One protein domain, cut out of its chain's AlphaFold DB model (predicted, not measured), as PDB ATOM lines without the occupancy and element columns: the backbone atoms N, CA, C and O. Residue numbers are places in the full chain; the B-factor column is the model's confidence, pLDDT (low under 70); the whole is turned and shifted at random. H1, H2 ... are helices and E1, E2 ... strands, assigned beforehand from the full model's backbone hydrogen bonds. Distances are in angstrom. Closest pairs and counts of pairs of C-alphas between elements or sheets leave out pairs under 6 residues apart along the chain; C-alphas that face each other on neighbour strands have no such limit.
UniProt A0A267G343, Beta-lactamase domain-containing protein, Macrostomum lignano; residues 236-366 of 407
ATOM      1  N   MET A 236     379.774 290.924 287.158       83.62
ATOM      2  CA  MET A 236     379.554 291.002 288.598       83.62
ATOM      3  C   MET A 236     380.884 291.146 289.321       83.62
ATOM      4  O   MET A 236     381.846 290.436 289.014       83.62
ATOM      5  N   GLN A 237     380.917 292.020 290.323       86.31
ATOM      6  CA  GLN A 237     382.066 292.135 291.211       86.31
ATOM      7  C   GLN A 237     382.047 291.005 292.234       86.31
ATOM      8  O   GLN A 237     381.029 290.739 292.881       86.31
ATOM      9  N   ARG A 238     383.192 290.342 292.375       87.38
ATOM     10  CA  ARG A 238     383.414 289.338 293.407       87.38
ATOM     11  C   ARG A 238     383.601 290.052 294.732       87.38
ATOM     12  O   ARG A 238     384.357 291.013 294.845       87.38
ATOM     13  N   ARG A 239     382.939 289.542 295.762       86.62
ATOM     14  CA  ARG A 239     383.180 289.963 297.139       86.62
ATOM     15  C   ARG A 239     384.203 289.021 297.755       86.62
ATOM     16  O   ARG A 239     384.018 287.810 297.739       86.62
ATOM     17  N   LYS A 240     385.262 289.560 298.350       85.50
ATOM     18  CA  LYS A 240     386.176 288.752 299.157       85.50
ATOM     19  C   LYS A 240     385.551 288.511 300.529       85.50
ATOM     20  O   LYS A 240     385.241 289.471 301.226       85.50
ATOM     21  N   LEU A 241     385.367 287.245 300.898       86.62
ATOM     22  CA  LEU A 241     384.944 286.878 302.248       86.62
ATOM     23  C   LEU A 241     386.140 286.961 303.206       86.62
ATOM     24  O   LEU A 241     387.246 286.522 302.880       86.62
ATOM     25  N   THR A 242     385.910 287.517 304.387       87.69
ATOM     26  CA  THR A 242     386.819 287.451 305.533       87.69
ATOM     27  C   THR A 242     386.813 286.049 306.143       87.69
ATOM     28  O   THR A 242     385.887 285.263 305.935       87.69
ATOM     29  N   SER A 243     387.834 285.723 306.937       87.50
ATOM     30  CA  SER A 243     387.900 284.441 307.651       87.50
ATOM     31  C   SER A 243     386.696 284.225 308.578       87.50
ATOM     32  O   SER A 243     386.162 283.118 308.636       87.50
ATOM     33  N   ASP A 244     386.221 285.282 309.241       88.25
ATOM     34  CA  ASP A 244     385.050 285.217 310.121       88.25
ATOM     35  C   ASP A 244     383.768 284.924 309.340       88.25
ATOM     36  O   ASP A 244     382.968 284.090 309.759       88.25
ATOM     37  N   GLU A 245     383.593 285.535 308.167       88.38
ATOM     38  CA  GLU A 245     382.454 285.256 307.289       88.38
ATOM     39  C   GLU A 245     382.499 283.827 306.743       88.38
ATOM     40  O   GLU A 245     381.472 283.154 306.701       88.38
ATOM     41  N   VAL A 246     383.678 283.316 306.372       90.12
ATOM     42  CA  VAL A 246     383.832 281.915 305.947       90.12
ATOM     43  C   VAL A 246     383.432 280.964 307.078       90.12
ATOM     44  O   VAL A 246     382.636 280.047 306.861       90.12
ATOM     45  N   ASN A 247     383.905 281.197 308.302       89.25
ATOM     46  CA  ASN A 247     383.524 280.400 309.473       89.25
ATOM     47  C   ASN A 247     382.018 280.508 309.775       89.25
ATOM     48  O   ASN A 247     381.348 279.514 310.079       89.25
ATOM     49  N   LEU A 248     381.457 281.709 309.629       89.38
ATOM     50  CA  LEU A 248     380.036 281.977 309.806       89.38
ATOM     51  C   LEU A 248     379.182 281.262 308.752       89.38
ATOM     52  O   LEU A 248     378.129 280.739 309.092       89.38
ATOM     53  N   LEU A 249     379.617 281.177 307.498       90.69
ATOM     54  CA  LEU A 249     378.816 280.634 306.395       90.69
ATOM     55  C   LEU A 249     378.998 279.123 306.193       90.69
ATOM     56  O   LEU A 249     378.096 278.457 305.683       90.69
ATOM     57  N   THR A 250     380.129 278.559 306.605       92.06
ATOM     58  CA  THR A 250     380.415 277.121 306.477       92.06
ATOM     59  C   THR A 250     379.677 276.291 307.522       92.06
ATOM     60  O   THR A 250     379.397 276.742 308.631       92.06
ATOM     61  N   GLY A 251     379.328 275.054 307.177       91.81
ATOM     62  CA  GLY A 251     378.632 274.137 308.077       91.81
ATOM     63  C   GLY A 251     377.473 273.403 307.415       91.81
ATOM     64  O   GLY A 251     377.391 273.283 306.193       91.81
ATOM     65  N   ARG A 252     376.587 272.859 308.250       91.38
ATOM     66  CA  ARG A 252     375.410 272.107 307.804       91.38
ATOM     67  C   ARG A 252     374.188 273.006 307.866       91.38
ATOM     68  O   ARG A 252     373.913 273.577 308.921       91.38
ATOM     69  N   TYR A 253     373.457 273.073 306.763       90.94
ATOM     70  CA  TYR A 253     372.129 273.668 306.726       90.94
ATOM     71  C   TYR A 253     371.112 272.574 306.461       90.94
ATOM     72  O   TYR A 253     371.412 271.604 305.757       90.94
ATOM     73  N   ALA A 254     369.924 272.708 307.036       87.25
ATOM     74  CA  ALA A 254     368.906 271.690 306.911       87.25
ATOM     75  C   ALA A 254     367.492 272.272 306.874       87.25
ATOM     76  O   ALA A 254     367.205 273.317 307.452       87.25
ATOM     77  N   ASN A 255     366.609 271.564 306.183       83.94
ATOM     78  CA  ASN A 255     365.178 271.818 306.115       83.94
ATOM     79  C   ASN A 255     364.467 270.467 306.075       83.94
ATOM     80  O   ASN A 255     364.943 269.562 305.394       83.94
ATOM     81  N   PHE A 256     363.325 270.339 306.747       78.69
ATOM     82  CA  PHE A 256     362.601 269.073 306.814       78.69
ATOM     83  C   PHE A 256     362.351 268.433 305.434       78.69
ATOM     84  O   PHE A 256     362.724 267.286 305.188       78.69
ATOM     85  N   GLY A 257     361.769 269.194 304.503       75.88
ATOM     86  CA  GLY A 257     361.466 268.710 303.159       75.88
ATOM     87  C   GLY A 257     362.723 268.557 302.307       75.88
ATOM     88  O   GLY A 257     362.954 267.521 301.685       75.88
ATOM     89  N   PHE A 258     363.593 269.564 302.306       76.44
ATOM     90  CA  PHE A 258     364.734 269.614 301.385       76.44
ATOM     91  C   PHE A 258     365.978 268.883 301.898       76.44
ATOM     92  O   PHE A 258     366.908 268.639 301.127       76.44
ATOM     93  N   GLY A 259     365.952 268.414 303.145       81.19
ATOM     94  CA  GLY A 259     367.019 267.739 303.875       81.19
ATOM     95  C   GLY A 259     368.234 268.609 304.119       81.19
ATOM     96  O   GLY A 259     368.101 269.795 304.393       81.19
ATOM     97  N   GLN A 260     369.416 267.997 304.074       86.38
ATOM     98  CA  GLN A 260     370.663 268.656 304.440       86.38
ATOM     99  C   GLN A 260     371.490 269.067 303.224       86.38
ATOM    100  O   GLN A 260     371.631 268.296 302.272       86.38
ATOM    101  N   VAL A 261     372.114 270.236 303.334       87.44
ATOM    102  CA  VAL A 261     373.218 270.689 302.485       87.44
ATOM    103  C   VAL A 261     374.446 270.940 303.353       87.44
ATOM    104  O   VAL A 261     374.338 271.301 304.532       87.44
ATOM    105  N   ARG A 262     375.633 270.743 302.781       90.94
ATOM    106  CA  ARG A 262     376.897 271.049 303.460       90.94
ATOM    107  C   ARG A 262     377.657 272.115 302.696       90.94
ATOM    108  O   ARG A 262     377.840 271.974 301.493       90.94
ATOM    109  N   VAL A 263     378.097 273.146 303.407       92.69
ATOM    110  CA  VAL A 263     378.909 274.237 302.869       92.69
ATOM    111  C   VAL A 263     380.313 274.141 303.449       92.69
ATOM    112  O   VAL A 263     380.484 274.109 304.670       92.69
ATOM    113  N   HIS A 264     381.308 274.111 302.571       92.50
ATOM    114  CA  HIS A 264     382.721 273.980 302.908       92.50
ATOM    115  C   HIS A 264     383.537 275.107 302.261       92.50
ATOM    116  O   HIS A 264     383.149 275.588 301.190       92.50
ATOM    117  N   PRO A 265     384.649 275.540 302.876       91.00
ATOM    118  CA  PRO A 265     385.536 276.505 302.246       91.00
ATOM    119  C   PRO A 265     386.193 275.889 301.006       91.00
ATOM    120  O   PRO A 265     386.558 274.714 301.003       91.00
ATOM    121  N   ASN A 266     386.345 276.688 299.952       82.81
ATOM    122  CA  ASN A 266     387.213 276.373 298.823       82.81
ATOM    123  C   ASN A 266     388.399 277.346 298.852       82.81
ATOM    124  O   ASN A 266     388.375 278.415 298.234       82.81
ATOM    125  N   GLU A 267     389.411 276.988 299.644       56.25
ATOM    126  CA  GLU A 267     390.539 277.859 300.005       56.25
ATOM    127  C   GLU A 267     391.363 278.308 298.790       56.25
ATOM    128  O   GLU A 267     391.896 279.415 298.779       56.25
ATOM    129  N   THR A 268     391.392 277.511 297.722       58.09
ATOM    130  CA  THR A 268     392.152 277.807 296.500       58.09
ATOM    131  C   THR A 268     391.478 278.853 295.603       58.09
ATOM    132  O   THR A 268     392.137 279.451 294.758       58.09
ATOM    133  N   ALA A 269     390.168 279.083 295.760       61.22
ATOM    134  CA  ALA A 269     389.371 279.894 294.832       61.22
ATOM    135  C   ALA A 269     388.729 281.144 295.460       61.22
ATOM    136  O   ALA A 269     388.164 281.960 294.728       61.22
ATOM    137  N   GLY A 270     388.793 281.315 296.787       74.69
ATOM    138  CA  GLY A 270     388.070 282.390 297.482       74.69
ATOM    139  C   GLY A 270     386.548 282.264 297.332       74.69
ATOM    140  O   GLY A 270     385.846 283.270 297.247       74.69
ATOM    141  N   SER A 271     386.055 281.028 297.227       86.00
ATOM    142  CA  SER A 271     384.645 280.659 297.070       86.00
ATOM    143  C   SER A 271     384.241 279.637 298.141       86.00
ATOM    144  O   SER A 271     385.074 279.164 298.919       86.00
ATOM    145  N   LEU A 272     382.953 279.299 298.212       91.44
ATOM    146  CA  LEU A 272     382.466 278.188 299.035       91.44
ATOM    147  C   LEU A 272     382.005 277.044 298.126       91.44
ATOM    148  O   LEU A 272     381.577 277.272 297.002       91.44
ATOM    149  N   THR A 273     382.079 275.806 298.601       90.50
ATOM    150  CA  THR A 273     381.491 274.645 297.916       90.50
ATOM    151  C   THR A 273     380.264 274.177 298.680       90.50
ATOM    152  O   THR A 273     380.350 273.916 299.880       90.50
ATOM    153  N   LEU A 274     379.140 274.033 297.984       87.94
ATOM    154  CA  LEU A 274     377.902 273.462 298.498       87.94
ATOM    155  C   LEU A 274     377.703 272.054 297.929       87.94
ATOM    156  O   LEU A 274     377.729 271.840 296.718       87.94
ATOM    157  N   LEU A 275     377.487 271.093 298.824       86.44
ATOM    158  CA  LEU A 275     377.166 269.706 298.498       86.44
ATOM    159  C   LEU A 275     375.691 269.434 298.797       86.44
ATOM    160  O   LEU A 275     375.252 269.590 299.944       86.44
ATOM    161  N   TYR A 276     374.940 269.012 297.776       80.44
ATOM    162  CA  TYR A 276     373.530 268.644 297.898       80.44
ATOM    163  C   TYR A 276     373.197 267.380 297.099       80.44
ATOM    164  O   TYR A 276     373.127 267.396 295.871       80.44
ATOM    165  N   GLY A 277     372.973 266.266 297.802       76.00
ATOM    166  CA  GLY A 277     372.794 264.965 297.157       76.00
ATOM    167  C   GLY A 277     374.033 264.592 296.340       76.00
ATOM    168  O   GLY A 277     375.132 264.548 296.885       76.00
ATOM    169  N   ILE A 278     373.848 264.350 295.040       68.31
ATOM    170  CA  ILE A 278     374.938 264.106 294.077       68.31
ATOM    171  C   ILE A 278     375.495 265.398 293.455       68.31
ATOM    172  O   ILE A 278     376.457 265.347 292.697       68.31
ATOM    173  N   GLY A 279     374.872 266.546 293.735       73.56
ATOM    174  CA  GLY A 279     375.259 267.837 293.185       73.56
ATOM    175  C   GLY A 279     376.387 268.484 293.973       73.56
ATOM    176  O   GLY A 279     376.345 268.554 295.207       73.56
ATOM    177  N   LYS A 280     377.365 269.014 293.239       79.75
ATOM    178  CA  LYS A 280     378.449 269.839 293.768       79.75
ATOM    179  C   LYS A 280     378.398 271.211 293.104       79.75
ATOM    180  O   LYS A 280     378.578 271.329 291.893       79.75
ATOM    181  N   LEU A 281     378.142 272.237 293.909       81.88
ATOM    182  CA  LEU A 281     377.998 273.621 293.470       81.88
ATOM    183  C   LEU A 281     379.130 274.467 294.051       81.88
ATOM    184  O   LEU A 281     379.448 274.370 295.235       81.88
ATOM    185  N   GLU A 282     379.720 275.321 293.235       86.50
ATOM    186  CA  GLU A 282     380.559 276.424 293.677       86.50
ATOM    187  C   GLU A 282     379.680 277.650 293.938       86.50
ATOM    188  O   GLU A 282     378.856 278.032 293.111       86.50
ATOM    189  N   LEU A 283     379.868 278.270 295.097       88.38
ATOM    190  CA  LEU A 283     379.221 279.505 295.508       88.38
ATOM    191  C   LEU A 283     380.247 280.632 295.413       88.38
ATOM    192  O   LEU A 283     381.149 280.746 296.252       88.38
ATOM    193  N   ILE A 284     380.117 281.457 294.382       88.38
ATOM    194  CA  ILE A 284     380.995 282.596 294.131       88.38
ATOM    195  C   ILE A 284     380.381 283.823 294.816       88.38
ATOM    196  O   ILE A 284     379.324 284.281 294.379       88.38
ATOM    197  N   PRO A 285     380.996 284.357 295.885       89.31
ATOM    198  CA  PRO A 285     380.479 285.534 296.576       89.31
ATOM    199  C   PRO A 285     380.501 286.761 295.656       89.31
ATOM    200  O   PRO A 285     381.534 287.092 295.069       89.31
ATOM    201  N   VAL A 286     379.365 287.449 295.548       86.88
ATOM    202  CA  VAL A 286     379.167 288.634 294.696       86.88
ATOM    203  C   VAL A 286     378.466 289.752 295.472       86.88
ATOM    204  O   VAL A 286     377.886 289.516 296.532       86.88
ATOM    205  N   SER A 287     378.535 290.984 294.963       78.69
ATOM    206  CA  SER A 287     377.777 292.131 295.486       78.69
ATOM    207  C   SER A 287     376.844 292.657 294.398       78.69
ATOM    208  O   SER A 287     377.309 293.152 293.372       78.69
ATOM    209  N   LEU A 288     375.536 292.479 294.593       64.50
ATOM    210  CA  LEU A 288     374.488 292.861 293.635       64.50
ATOM    211  C   LEU A 288     373.648 294.032 294.152       64.50
ATOM    212  O   LEU A 288     373.074 294.780 293.368       64.50
ATOM    213  N   THR A 289     373.597 294.202 295.472       56.19
ATOM    214  CA  THR A 289     372.895 295.290 296.157       56.19
ATOM    215  C   THR A 289     373.840 296.003 297.118       56.19
ATOM    216  O   THR A 289     374.702 295.373 297.728       56.19
ATOM    217  N   ALA A 290     373.648 297.314 297.287       50.94
ATOM    218  CA  ALA A 290     374.373 298.132 298.264       50.94
ATOM    219  C   ALA A 290     373.901 297.912 299.721       50.94
ATOM    220  O   ALA A 290     374.391 298.575 300.633       50.94
ATOM    221  N   GLU A 291     372.933 297.017 299.944       53.44
ATOM    222  CA  GLU A 291     372.355 296.764 301.264       53.44
ATOM    223  C   GLU A 291     373.221 295.834 302.141       53.44
ATOM    224  O   GLU A 291     373.867 294.919 301.625       53.44
ATOM    225  N   PRO A 292     373.240 296.053 303.472       55.44
ATOM    226  CA  PRO A 292     374.192 295.423 304.393       55.44
ATOM    227  C   PRO A 292     373.948 293.929 304.677       55.44
ATOM    228  O   PRO A 292     374.888 293.235 305.058       55.44
ATOM    229  N   GLU A 293     372.741 293.410 304.453       65.19
ATOM    230  CA  GLU A 293     372.432 291.975 304.380       65.19
ATOM    231  C   GLU A 293     371.328 291.798 303.330       65.19
ATOM    232  O   GLU A 293     370.370 292.569 303.358       65.19
ATOM    233  N   PRO A 294     371.429 290.836 302.390       74.62
ATOM    234  CA  PRO A 294     372.027 289.500 302.553       74.62
ATOM    235  C   PRO A 294     373.385 289.259 301.848       74.62
ATOM    236  O   PRO A 294     373.723 289.918 300.867       74.62
ATOM    237  N   TYR A 295     374.142 288.234 302.285       85.50
ATOM    238  CA  TYR A 295     375.255 287.672 301.497       85.50
ATOM    239  C   TYR A 295     374.704 287.067 300.207       85.50
ATOM    240  O   TYR A 295     373.769 286.270 300.263       85.50
ATOM    241  N   GLN A 296     375.300 287.395 299.063       85.44
ATOM    242  CA  GLN A 296     374.852 286.942 297.747       85.44
ATOM    243  C   GLN A 296     375.919 286.074 297.081       85.44
ATOM    244  O   GLN A 296     377.109 286.397 297.094       85.44
ATOM    245  N   PHE A 297     375.478 284.975 296.481       86.31
ATOM    246  CA  PHE A 297     376.323 284.017 295.788       86.31
ATOM    247  C   PHE A 297     375.782 283.756 294.393       86.31
ATOM    248  O   PHE A 297     374.611 283.409 294.233       86.31
ATOM    249  N   PHE A 298     376.665 283.862 293.404       84.56
ATOM    250  CA  PHE A 298     376.450 283.233 292.112       84.56
ATOM    251  C   PHE A 298     376.777 281.742 292.228       84.56
ATOM    252  O   PHE A 298     377.805 281.364 292.795       84.56
ATOM    253  N   VAL A 299     375.901 280.895 291.704       81.19
ATOM    254  CA  VAL A 299     375.998 279.440 291.797       81.19
ATOM    255  C   VAL A 299     376.521 278.883 290.478       81.19
ATOM    256  O   VAL A 299     375.927 279.088 289.423       81.19
ATOM    257  N   ASN A 300     377.626 278.146 290.543       77.88
ATOM    258  CA  ASN A 300     378.236 277.480 289.400       77.88
ATOM    259  C   ASN A 300     378.267 275.961 289.632       77.88
ATOM    260  O   ASN A 300     378.786 275.494 290.646       77.88
ATOM    261  N   LEU A 301     377.702 275.173 288.717       72.56
ATOM    262  CA  LEU A 301     377.683 273.713 288.824       72.56
ATOM    263  C   LEU A 301     379.065 273.150 288.465       72.56
ATOM    264  O   LEU A 301     379.567 273.394 287.372       72.56
ATOM    265  N   LEU A 302     379.685 272.388 289.371       71.50
ATOM    266  CA  LEU A 302     381.016 271.824 289.125       71.50
ATOM    267  C   LEU A 302     380.962 270.488 288.354       71.50
ATOM    268  O   LEU A 302     381.908 270.185 287.634       71.50
ATOM    269  N   GLU A 303     379.867 269.718 288.449       64.69
ATOM    270  CA  GLU A 303     379.639 268.435 287.746       64.69
ATOM    271  C   GLU A 303     378.118 268.154 287.600       64.69
ATOM    272  O   GLU A 303     377.392 268.457 288.549       64.69
ATOM    273  N   PRO A 304     377.594 267.549 286.501       50.00
ATOM    274  CA  PRO A 304     378.271 267.027 285.314       50.00
ATOM    275  C   PRO A 304     378.150 267.970 284.099       50.00
ATOM    276  O   PRO A 304     377.059 268.375 283.705       50.00
ATOM    277  N   GLN A 305     379.293 268.276 283.480       46.34
ATOM    278  CA  GLN A 305     379.383 269.024 282.224       46.34
ATOM    279  C   GLN A 305     378.635 268.305 281.088       46.34
ATOM    280  O   GLN A 305     379.004 267.185 280.738       46.34
ATOM    281  N   GLU A 306     377.589 268.957 280.563       39.00
ATOM    282  CA  GLU A 306     377.337 269.210 279.122       39.00
ATOM    283  C   GLU A 306     375.913 269.733 278.820       39.00
ATOM    284  O   GLU A 306     375.598 269.993 277.660       39.00
ATOM    285  N   SER A 307     375.046 269.986 279.813       35.50
ATOM    286  CA  SER A 307     373.838 270.780 279.539       35.50
ATOM    287  C   SER A 307     374.137 272.270 279.648       35.50
ATOM    288  O   SER A 307     374.581 272.770 280.681       35.50
ATOM    289  N   SER A 308     373.842 272.995 278.577       39.34
ATOM    290  CA  SER A 308     373.682 274.440 278.590       39.34
ATOM    291  C   SER A 308     372.652 274.849 279.659       39.34
ATOM    292  O   SER A 308     371.448 274.816 279.432       39.34
ATOM    293  N   SER A 309     373.186 275.297 280.802       39.19
ATOM    294  CA  SER A 309     372.560 275.910 281.993       39.19
ATOM    295  C   SER A 309     372.252 274.982 283.178       39.19
ATOM    296  O   SER A 309     371.719 273.892 282.975       39.19
ATOM    297  N   PRO A 310     372.541 275.433 284.424       46.19
ATOM    298  CA  PRO A 310     372.875 276.807 284.839       46.19
ATOM    299  C   PRO A 310     374.378 277.045 285.111       46.19
ATOM    300  O   PRO A 310     375.045 276.197 285.697       46.19
ATOM    301  N   GLY A 311     374.888 278.229 284.727       52.53
ATOM    302  CA  GLY A 311     376.162 278.762 285.243       52.53
ATOM    303  C   GLY A 311     377.320 279.014 284.263       52.53
ATOM    304  O   GLY A 311     378.463 278.984 284.705       52.53
ATOM    305  N   ASN A 312     377.097 279.279 282.968       62.44
ATOM    306  CA  ASN A 312     378.225 279.566 282.065       62.44
ATOM    307  C   ASN A 312     378.896 280.898 282.431       62.44
ATOM    308  O   ASN A 312     378.424 281.970 282.064       62.44
ATOM    309  N   ILE A 313     380.009 280.825 283.153       71.62
ATOM    310  CA  ILE A 313     380.926 281.946 283.329       71.62
ATOM    311  C   ILE A 313     381.682 282.104 282.010       71.62
ATOM    312  O   ILE A 313     382.418 281.204 281.613       71.62
ATOM    313  N   ILE A 314     381.473 283.232 281.332       73.94
ATOM    314  CA  ILE A 314     382.176 283.592 280.092       73.94
ATOM    315  C   ILE A 314     383.638 283.895 280.414       73.94
ATOM    316  O   ILE A 314     384.541 283.448 279.718       73.94
ATOM    317  N   GLU A 315     383.868 284.634 281.501       78.31
ATOM    318  CA  GLU A 315     385.200 285.030 281.939       78.31
ATOM    319  C   GLU A 315     385.268 285.089 283.468       78.31
ATOM    320  O   GLU A 315     384.343 285.571 284.132       78.31
ATOM    321  N   ARG A 316     386.378 284.608 284.036       84.06
ATOM    322  CA  ARG A 316     386.666 284.669 285.473       84.06
ATOM    323  C   ARG A 316     387.981 285.401 285.696       84.06
ATOM    324  O   ARG A 316     389.031 284.929 285.271       84.06
ATOM    325  N   THR A 317     387.925 286.492 286.447       84.75
ATOM    326  CA  THR A 317     389.113 287.197 286.941       84.75
ATOM    327  C   THR A 317     389.201 287.085 288.466       84.75
ATOM    328  O   THR A 317     388.322 286.511 289.125       84.75
ATOM    329  N   ALA A 318     390.279 287.613 289.052       81.88
ATOM    330  CA  ALA A 318     390.424 287.685 290.506       81.88
ATOM    331  C   ALA A 318     389.277 288.483 291.157       81.88
ATOM    332  O   ALA A 318     388.750 288.055 292.184       81.88
ATOM    333  N   ASP A 319     388.831 289.557 290.500       85.75
ATOM    334  CA  ASP A 319     387.915 290.546 291.079       85.75
ATOM    335  C   ASP A 319     386.489 290.474 290.524       85.75
ATOM    336  O   ASP A 319     385.569 291.030 291.112       85.75
ATOM    337  N   SER A 320     386.257 289.782 289.406       86.94
ATOM    338  CA  SER A 320     384.940 289.749 288.764       86.94
ATOM    339  C   SER A 320     384.641 288.432 288.055       86.94
ATOM    340  O   SER A 320     385.550 287.689 287.679       86.94
ATOM    341  N   ILE A 321     383.356 288.180 287.829       85.69
ATOM    342  CA  ILE A 321     382.878 287.155 286.900       85.69
ATOM    343  C   ILE A 321     382.001 287.806 285.832       85.69
ATOM    344  O   ILE A 321     381.211 288.702 286.132       85.69
ATOM    345  N   THR A 322     382.134 287.345 284.594       81.50
ATOM    346  CA  THR A 322     381.310 287.772 283.461       81.50
ATOM    347  C   THR A 322     380.388 286.623 283.079       81.50
ATOM    348  O   THR A 322     380.859 285.512 282.836       81.50
ATOM    349  N   VAL A 323     379.079 286.869 283.035       75.50
ATOM    350  CA  VAL A 323     378.071 285.847 282.701       75.50
ATOM    351  C   VAL A 323     377.083 286.363 281.651       75.50
ATOM    352  O   VAL A 323     376.868 287.573 281.570       75.50
ATOM    353  N   PRO A 324     376.424 285.480 280.881       69.19
ATOM    354  CA  PRO A 324     375.307 285.856 280.026       69.19
ATOM    355  C   PRO A 324     374.133 286.390 280.860       69.19
ATOM    356  O   PRO A 324     373.781 285.819 281.894       69.19
ATOM    357  N   TYR A 325     373.444 287.417 280.372       63.66
ATOM    358  CA  TYR A 325     372.275 288.012 281.023       63.66
ATOM    359  C   TYR A 325     371.142 287.012 281.252       63.66
ATOM    360  O   TYR A 325     370.497 287.028 282.294       63.66
ATOM    361  N   ALA A 326     370.917 286.087 280.316       56.88
ATOM    362  CA  ALA A 326     369.889 285.059 280.477       56.88
ATOM    363  C   ALA A 326     370.133 284.174 281.719       56.88
ATOM    364  O   ALA A 326     369.186 283.692 282.333       56.88
ATOM    365  N   VAL A 327     371.396 283.992 282.123       60.19
ATOM    366  CA  VAL A 327     371.772 283.267 283.349       60.19
ATOM    367  C   VAL A 327     371.596 284.154 284.584       60.19
ATOM    368  O   VAL A 327     371.213 283.645 285.634       60.19
ATOM    369  N   TRP A 328     371.826 285.466 284.454       59.16
ATOM    370  CA  TRP A 328     371.537 286.464 285.490       59.16
ATOM    371  C   TRP A 328     370.036 286.549 285.818       59.16
ATOM    372  O   TRP A 328     369.653 286.681 286.974       59.16
ATOM    373  N   ALA A 329     369.175 286.404 284.813       55.12
ATOM    374  CA  ALA A 329     367.730 286.321 285.003       55.12
ATOM    375  C   ALA A 329     367.255 284.937 285.489       55.12
ATOM    376  O   ALA A 329     366.073 284.772 285.783       55.12
ATOM    377  N   ASN A 330     368.142 283.931 285.556       58.53
ATOM    378  CA  ASN A 330     367.770 282.598 286.009       58.53
ATOM    379  C   ASN A 330     367.825 282.526 287.547       58.53
ATOM    380  O   ASN A 330     368.909 282.620 288.133       58.53
ATOM    381  N   PRO A 331     366.684 282.286 288.209       53.66
ATOM    382  CA  PRO A 331     366.602 282.242 289.662       53.66
ATOM    383  C   PRO A 331     367.457 281.123 290.299       53.66
ATOM    384  O   PRO A 331     367.882 281.236 291.447       53.66
ATOM    385  N   LEU A 332     367.786 280.058 289.555       57.12
ATOM    386  CA  LEU A 332     368.660 278.975 290.028       57.12
ATOM    387  C   LEU A 332     370.136 279.399 290.144       57.12
ATOM    388  O   LEU A 332     370.914 278.720 290.814       57.12
ATOM    389  N   SER A 333     370.530 280.506 289.505       68.25
ATOM    390  CA  SER A 333     371.912 280.998 289.498       68.25
ATOM    391  C   SER A 333     372.285 281.773 290.760       68.25
ATOM    392  O   SER A 333     373.463 282.076 290.944       68.25
ATOM    393  N   PHE A 334     371.315 282.105 291.623       75.12
ATOM    394  CA  PHE A 334     371.548 282.923 292.812       75.12
ATOM    395  C   PHE A 334     371.129 282.233 294.100       75.12
ATOM    396  O   PHE A 334     370.098 281.560 294.210       75.12
ATOM    397  N   LEU A 335     371.955 282.457 295.113       81.12
ATOM    398  CA  LEU A 335     371.720 282.028 296.474       81.12
ATOM    399  C   LEU A 335     372.034 283.186 297.411       81.12
ATOM    400  O   LEU A 335     373.046 283.868 297.274       81.12
ATOM    401  N   THR A 336     371.155 283.388 298.380       82.75
ATOM    402  CA  THR A 336     371.323 284.368 299.446       82.75
ATOM    403  C   THR A 336     371.459 283.671 300.786       82.75
ATOM    404  O   THR A 336     370.800 282.664 301.051       82.75
ATOM    405  N   VAL A 337     372.329 284.205 301.637       86.62
ATOM    406  CA  VAL A 337     372.425 283.812 303.042       86.62
ATOM    407  C   VAL A 337     372.242 285.053 303.895       86.62
ATOM    408  O   VAL A 337     372.868 286.083 303.647       86.62
ATOM    409  N   ARG A 338     371.374 284.966 304.896       86.25
ATOM    410  CA  ARG A 338     371.077 286.066 305.819       86.25
ATOM    411  C   ARG A 338     370.825 285.547 307.215       86.25
ATOM    412  O   ARG A 338     370.581 284.350 307.393       86.25
ATOM    413  N   ARG A 339     370.843 286.444 308.196       85.38
ATOM    414  CA  ARG A 339     370.317 286.115 309.521       85.38
ATOM    415  C   ARG A 339     368.814 285.866 309.450       85.38
ATOM    416  O   ARG A 339     368.087 286.559 308.733       85.38
ATOM    417  N   ASP A 340     368.357 284.858 310.181       80.38
ATOM    418  CA  ASP A 340     366.932 284.646 310.386       80.38
ATOM    419  C   ASP A 340     366.358 285.840 311.160       80.38
ATOM    420  O   ASP A 340     366.867 286.232 312.209       80.38
ATOM    421  N   SER A 341     365.294 286.433 310.625       76.50
ATOM    422  CA  SER A 341     364.604 287.555 311.259       76.50
ATOM    423  C   SER A 341     363.915 287.150 312.560       76.50
ATOM    424  O   SER A 341     363.723 287.995 313.429       76.50
ATOM    425  N   VAL A 342     363.532 285.875 312.697       77.94
ATOM    426  CA  VAL A 342     362.904 285.352 313.918       77.94
ATOM    427  C   VAL A 342     363.968 285.005 314.956       77.94
ATOM    428  O   VAL A 342     363.823 285.328 316.133       77.94
ATOM    429  N   ASN A 343     365.063 284.386 314.518       71.94
ATOM    430  CA  ASN A 343     366.193 284.050 315.366       71.94
ATOM    431  C   ASN A 343     367.481 284.673 314.819       71.94
ATOM    432  O   ASN A 343     368.219 284.035 314.073       71.94
ATOM    433  N   ALA A 344     367.797 285.895 315.253       65.56
ATOM    434  CA  ALA A 344     368.953 286.672 314.779       65.56
ATOM    435  C   ALA A 344     370.328 285.973 314.929       65.56
ATOM    436  O   ALA A 344     371.337 286.467 314.411       65.56
ATOM    437  N   SER A 345     370.376 284.841 315.637       66.69
ATOM    438  CA  SER A 345     371.551 283.985 315.831       66.69
ATOM    439  C   SER A 345     371.663 282.836 314.816       66.69
ATOM    440  O   SER A 345     372.694 282.166 314.771       66.69
ATOM    441  N   GLN A 346     370.626 282.571 314.018       80.00
ATOM    442  CA  GLN A 346     370.613 281.522 312.996       80.00
ATOM    443  C   GLN A 346     370.815 282.107 311.599       80.00
ATOM    444  O   GLN A 346     370.397 283.225 311.307       80.00
ATOM    445  N   LEU A 347     371.454 281.329 310.725       85.06
ATOM    446  CA  LEU A 347     371.576 281.666 309.311       85.06
ATOM    447  C   LEU A 347     370.582 280.871 308.491       85.06
ATOM    448  O   LEU A 347     370.410 279.664 308.682       85.06
ATOM    449  N   VAL A 348     370.006 281.570 307.527       84.31
ATOM    450  CA  VAL A 348     369.067 281.041 306.559       84.31
ATOM    451  C   VAL A 348     369.704 281.127 305.190       84.31
ATOM    452  O   VAL A 348     370.084 282.206 304.737       84.31
ATOM    453  N   MET A 349     369.786 279.981 304.528       82.94
ATOM    454  CA  MET A 349     370.100 279.894 303.115       82.94
ATOM    455  C   MET A 349     368.799 279.850 302.319       82.94
ATOM    456  O   MET A 349     367.955 278.978 302.536       82.94
ATOM    457  N   GLN A 350     368.669 280.793 301.393       74.94
ATOM    458  CA  GLN A 350     367.523 280.948 300.515       74.94
ATOM    459  C   GLN A 350     368.026 281.072 299.076       74.94
ATOM    460  O   GLN A 350     368.804 281.955 298.725       74.94
ATOM    461  N   SER A 351     367.583 280.159 298.233       68.75
ATOM    462  CA  SER A 351     367.725 280.226 296.784       68.75
ATOM    463  C   SER A 351     366.357 279.919 296.238       68.75
ATOM    464  O   SER A 351     365.661 279.135 296.852       68.75
ATOM    465  N   PHE A 352     365.996 280.462 295.092       54.72
ATOM    466  CA  PHE A 352     364.748 280.165 294.403       54.72
ATOM    467  C   PHE A 352     364.549 278.681 294.060       54.72
ATOM    468  O   PHE A 352     363.427 278.245 293.819       54.72
ATOM    469  N   VAL A 353     365.644 277.908 294.024       52.00
ATOM    470  CA  VAL A 353     365.628 276.434 293.938       52.00
ATOM    471  C   VAL A 353     364.848 275.828 295.116       52.00
ATOM    472  O   VAL A 353     364.214 274.781 295.004       52.00
ATOM    473  N   PHE A 354     364.928 276.488 296.266       53.88
ATOM    474  CA  PHE A 354     364.134 276.252 297.455       53.88
ATOM    475  C   PHE A 354     362.956 277.237 297.343       53.88
ATOM    476  O   PHE A 354     363.174 278.426 297.143       53.88
ATOM    477  N   GLU A 355     361.695 276.797 297.362       53.66
ATOM    478  CA  GLU A 355     360.565 277.746 297.246       53.66
ATOM    479  C   GLU A 355     360.737 278.925 298.234       53.66
ATOM    480  O   GLU A 355     361.414 278.767 299.244       53.66
ATOM    481  N   GLN A 356     360.154 280.105 297.994       51.28
ATOM    482  CA  GLN A 356     360.389 281.301 298.835       51.28
ATOM    483  C   GLN A 356     360.133 281.063 300.345       51.28
ATOM    484  O   GLN A 356     360.740 281.722 301.188       51.28
ATOM    485  N   GLU A 357     359.282 280.089 300.679       55.44
ATOM    486  CA  GLU A 357     358.963 279.632 302.041       55.44
ATOM    487  C   GLU A 357     359.942 278.573 302.591       55.44
ATOM    488  O   GLU A 357     359.958 278.259 303.781       55.44
ATOM    489  N   THR A 358     360.774 277.995 301.730       64.81
ATOM    490  CA  THR A 358     361.752 276.968 302.071       64.81
ATOM    491  C   THR A 358     363.062 277.608 302.503       64.81
ATOM    492  O   THR A 358     363.916 277.979 301.698       64.81
ATOM    493  N   LEU A 359     363.244 277.659 303.816       77.56
ATOM    494  CA  LEU A 359     364.458 278.143 304.452       77.56
ATOM    495  C   LEU A 359     365.308 276.951 304.900       77.56
ATOM    496  O   LEU A 359     364.824 276.059 305.606       77.56
ATOM    497  N   LEU A 360     366.574 276.921 304.482       83.81
ATOM    498  CA  LEU A 360     367.569 275.988 305.010       83.81
ATOM    499  C   LEU A 360     368.246 276.639 306.220       83.81
ATOM    500  O   LEU A 360     368.981 277.613 306.069       83.81
ATOM    501  N   LEU A 361     367.996 276.096 307.412       87.38
ATOM    502  CA  LEU A 361     368.498 276.629 308.678       87.38
ATOM    503  C   LEU A 361     369.852 276.019 309.031       87.38
ATOM    504  O   LEU A 361     370.024 274.795 309.002       87.38
ATOM    505  N   LYS A 362     370.820 276.860 309.399       89.94
ATOM    506  CA  LYS A 362     372.128 276.395 309.866       89.94
ATOM    507  C   LYS A 362     372.019 275.730 311.240       89.94
ATOM    508  O   LYS A 362     371.421 276.282 312.156       89.94
ATOM    509  N   GLY A 363     372.654 274.568 311.396       81.12
ATOM    510  CA  GLY A 363     372.759 273.871 312.686       81.12
ATOM    511  C   GLY A 363     371.492 273.138 313.134       81.12
ATOM    512  O   GLY A 363     371.479 272.585 314.230       81.12
ATOM    513  N   LEU A 364     370.451 273.095 312.299       79.56
ATOM    514  CA  LEU A 364     369.240 272.330 312.574       79.56
ATOM    515  C   LEU A 364     369.531 270.816 312.518       79.56
ATOM    516  O   LEU A 364     370.111 270.327 311.542       79.56
ATOM    517  N   ASP A 365     369.114 270.081 313.553       74.94
ATOM    518  CA  ASP A 365     369.282 268.626 313.650       74.94
ATOM    519  C   ASP A 365     368.117 267.877 312.972       74.94
ATOM    520  O   ASP A 365     366.972 268.030 313.395       74.94
ATOM    521  N   PRO A 366     368.360 267.039 311.947       69.25
ATOM    522  CA  PRO A 366     367.316 266.203 311.364       69.25
ATOM    523  C   PRO A 366     366.767 265.127 312.289       69.25
ATOM    524  O   PRO A 366     365.675 264.630 312.040       69.25
TER     525      PRO A 366
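What this domain is: This is residues 236 to 366 of the 407 residues of the protein "Beta-lactamase domain-containing protein" of Macrostomum lignano (UniProt A0A267G343). What shape do these atoms make? They make a closed barrel of eight antiparallel strands, E1 E2 E3 E4 E5 E7 E8 E9 round the ring and back to E1, with the short helix H1 outside it. E6 and H2 lie off the ring, and E6 pairs with residues 236 to 237 and 315 to 316. What is printed? The 131 residues have two named helices and nine named strands, in the order H1 E1 E2 E3 E4 E5 E6 H2 E7 E8 E9, and the class is mostly strand. The whole is compact, with a radius of gyration of the C-alphas of 14.2 A and spans of 38 by 29 by 27 A.

How they stand to each other: Where is the first helix? H1, residues 243 to 249, is on the barrel, outside it, at a height over the sheet of 8.0 A; its closest C-alphas to E2, residues 259 to 266, are those of Val 246 and Pro 265, 6.8 A apart. Every O i to N i+4 pair of H1 is within hydrogen-bond range. How does the ring run? E1, residues 251 to 255, E2, E3, residues 271 to 276, E4, residues 279 to 286, and E5, residues 295 to 303, form a meander, each strand the antiparallel neighbour of the one before: N 253 and O 261 are 3.0 A apart, N 264 and O 273 2.9 A, N 274 and O 281 2.8 A, N 284 and O 298 2.8 A. E7, residues 334 to 339, E8, residues 347 to 351, and E9, residues 360 to 362, form another, with N 336 and O 350 2.8 A apart and N 349 and O 360 2.9 A. E5 and E7 are antiparallel neighbours, with N 297 and O 335 within hydrogen-bond range at 2.8 A, and E9 and E1 are antiparallel neighbours too, with N 254 and O 361 within hydrogen-bond range at 2.9 A. What is off the ring? E6, residues 320 to 324, is near E4 and apart from E5; H2, residues 325 to 328, is only just not on the barrel, with 4 pairs of C-alphas within 10 A, and is too short for an O i to N i+4 pair.

Where its parts are: Where do the elements begin and end? C-alpha 243, at the start of H1, is at (387.900, 284.441, 307.651), and C-alpha 362, at the end of E9, is at (372.128, 276.395, 309.866). Which are the longer ones? E5 is 24.0 A long, E2 22.5 A and E4 21.2 A.

The domain as a whole: How large is it? The two C-alphas farthest apart, those of Glu 306 and Val 342, are 41.0 A apart, and the printed part has no cut. Which link is long? That from E5 to E6, residues 304 to 319. Where is confidence low? The mean pLDDT of the printed part is 75.2, and 41 residues are under 70, among them 303 to 312 and 324 to 333.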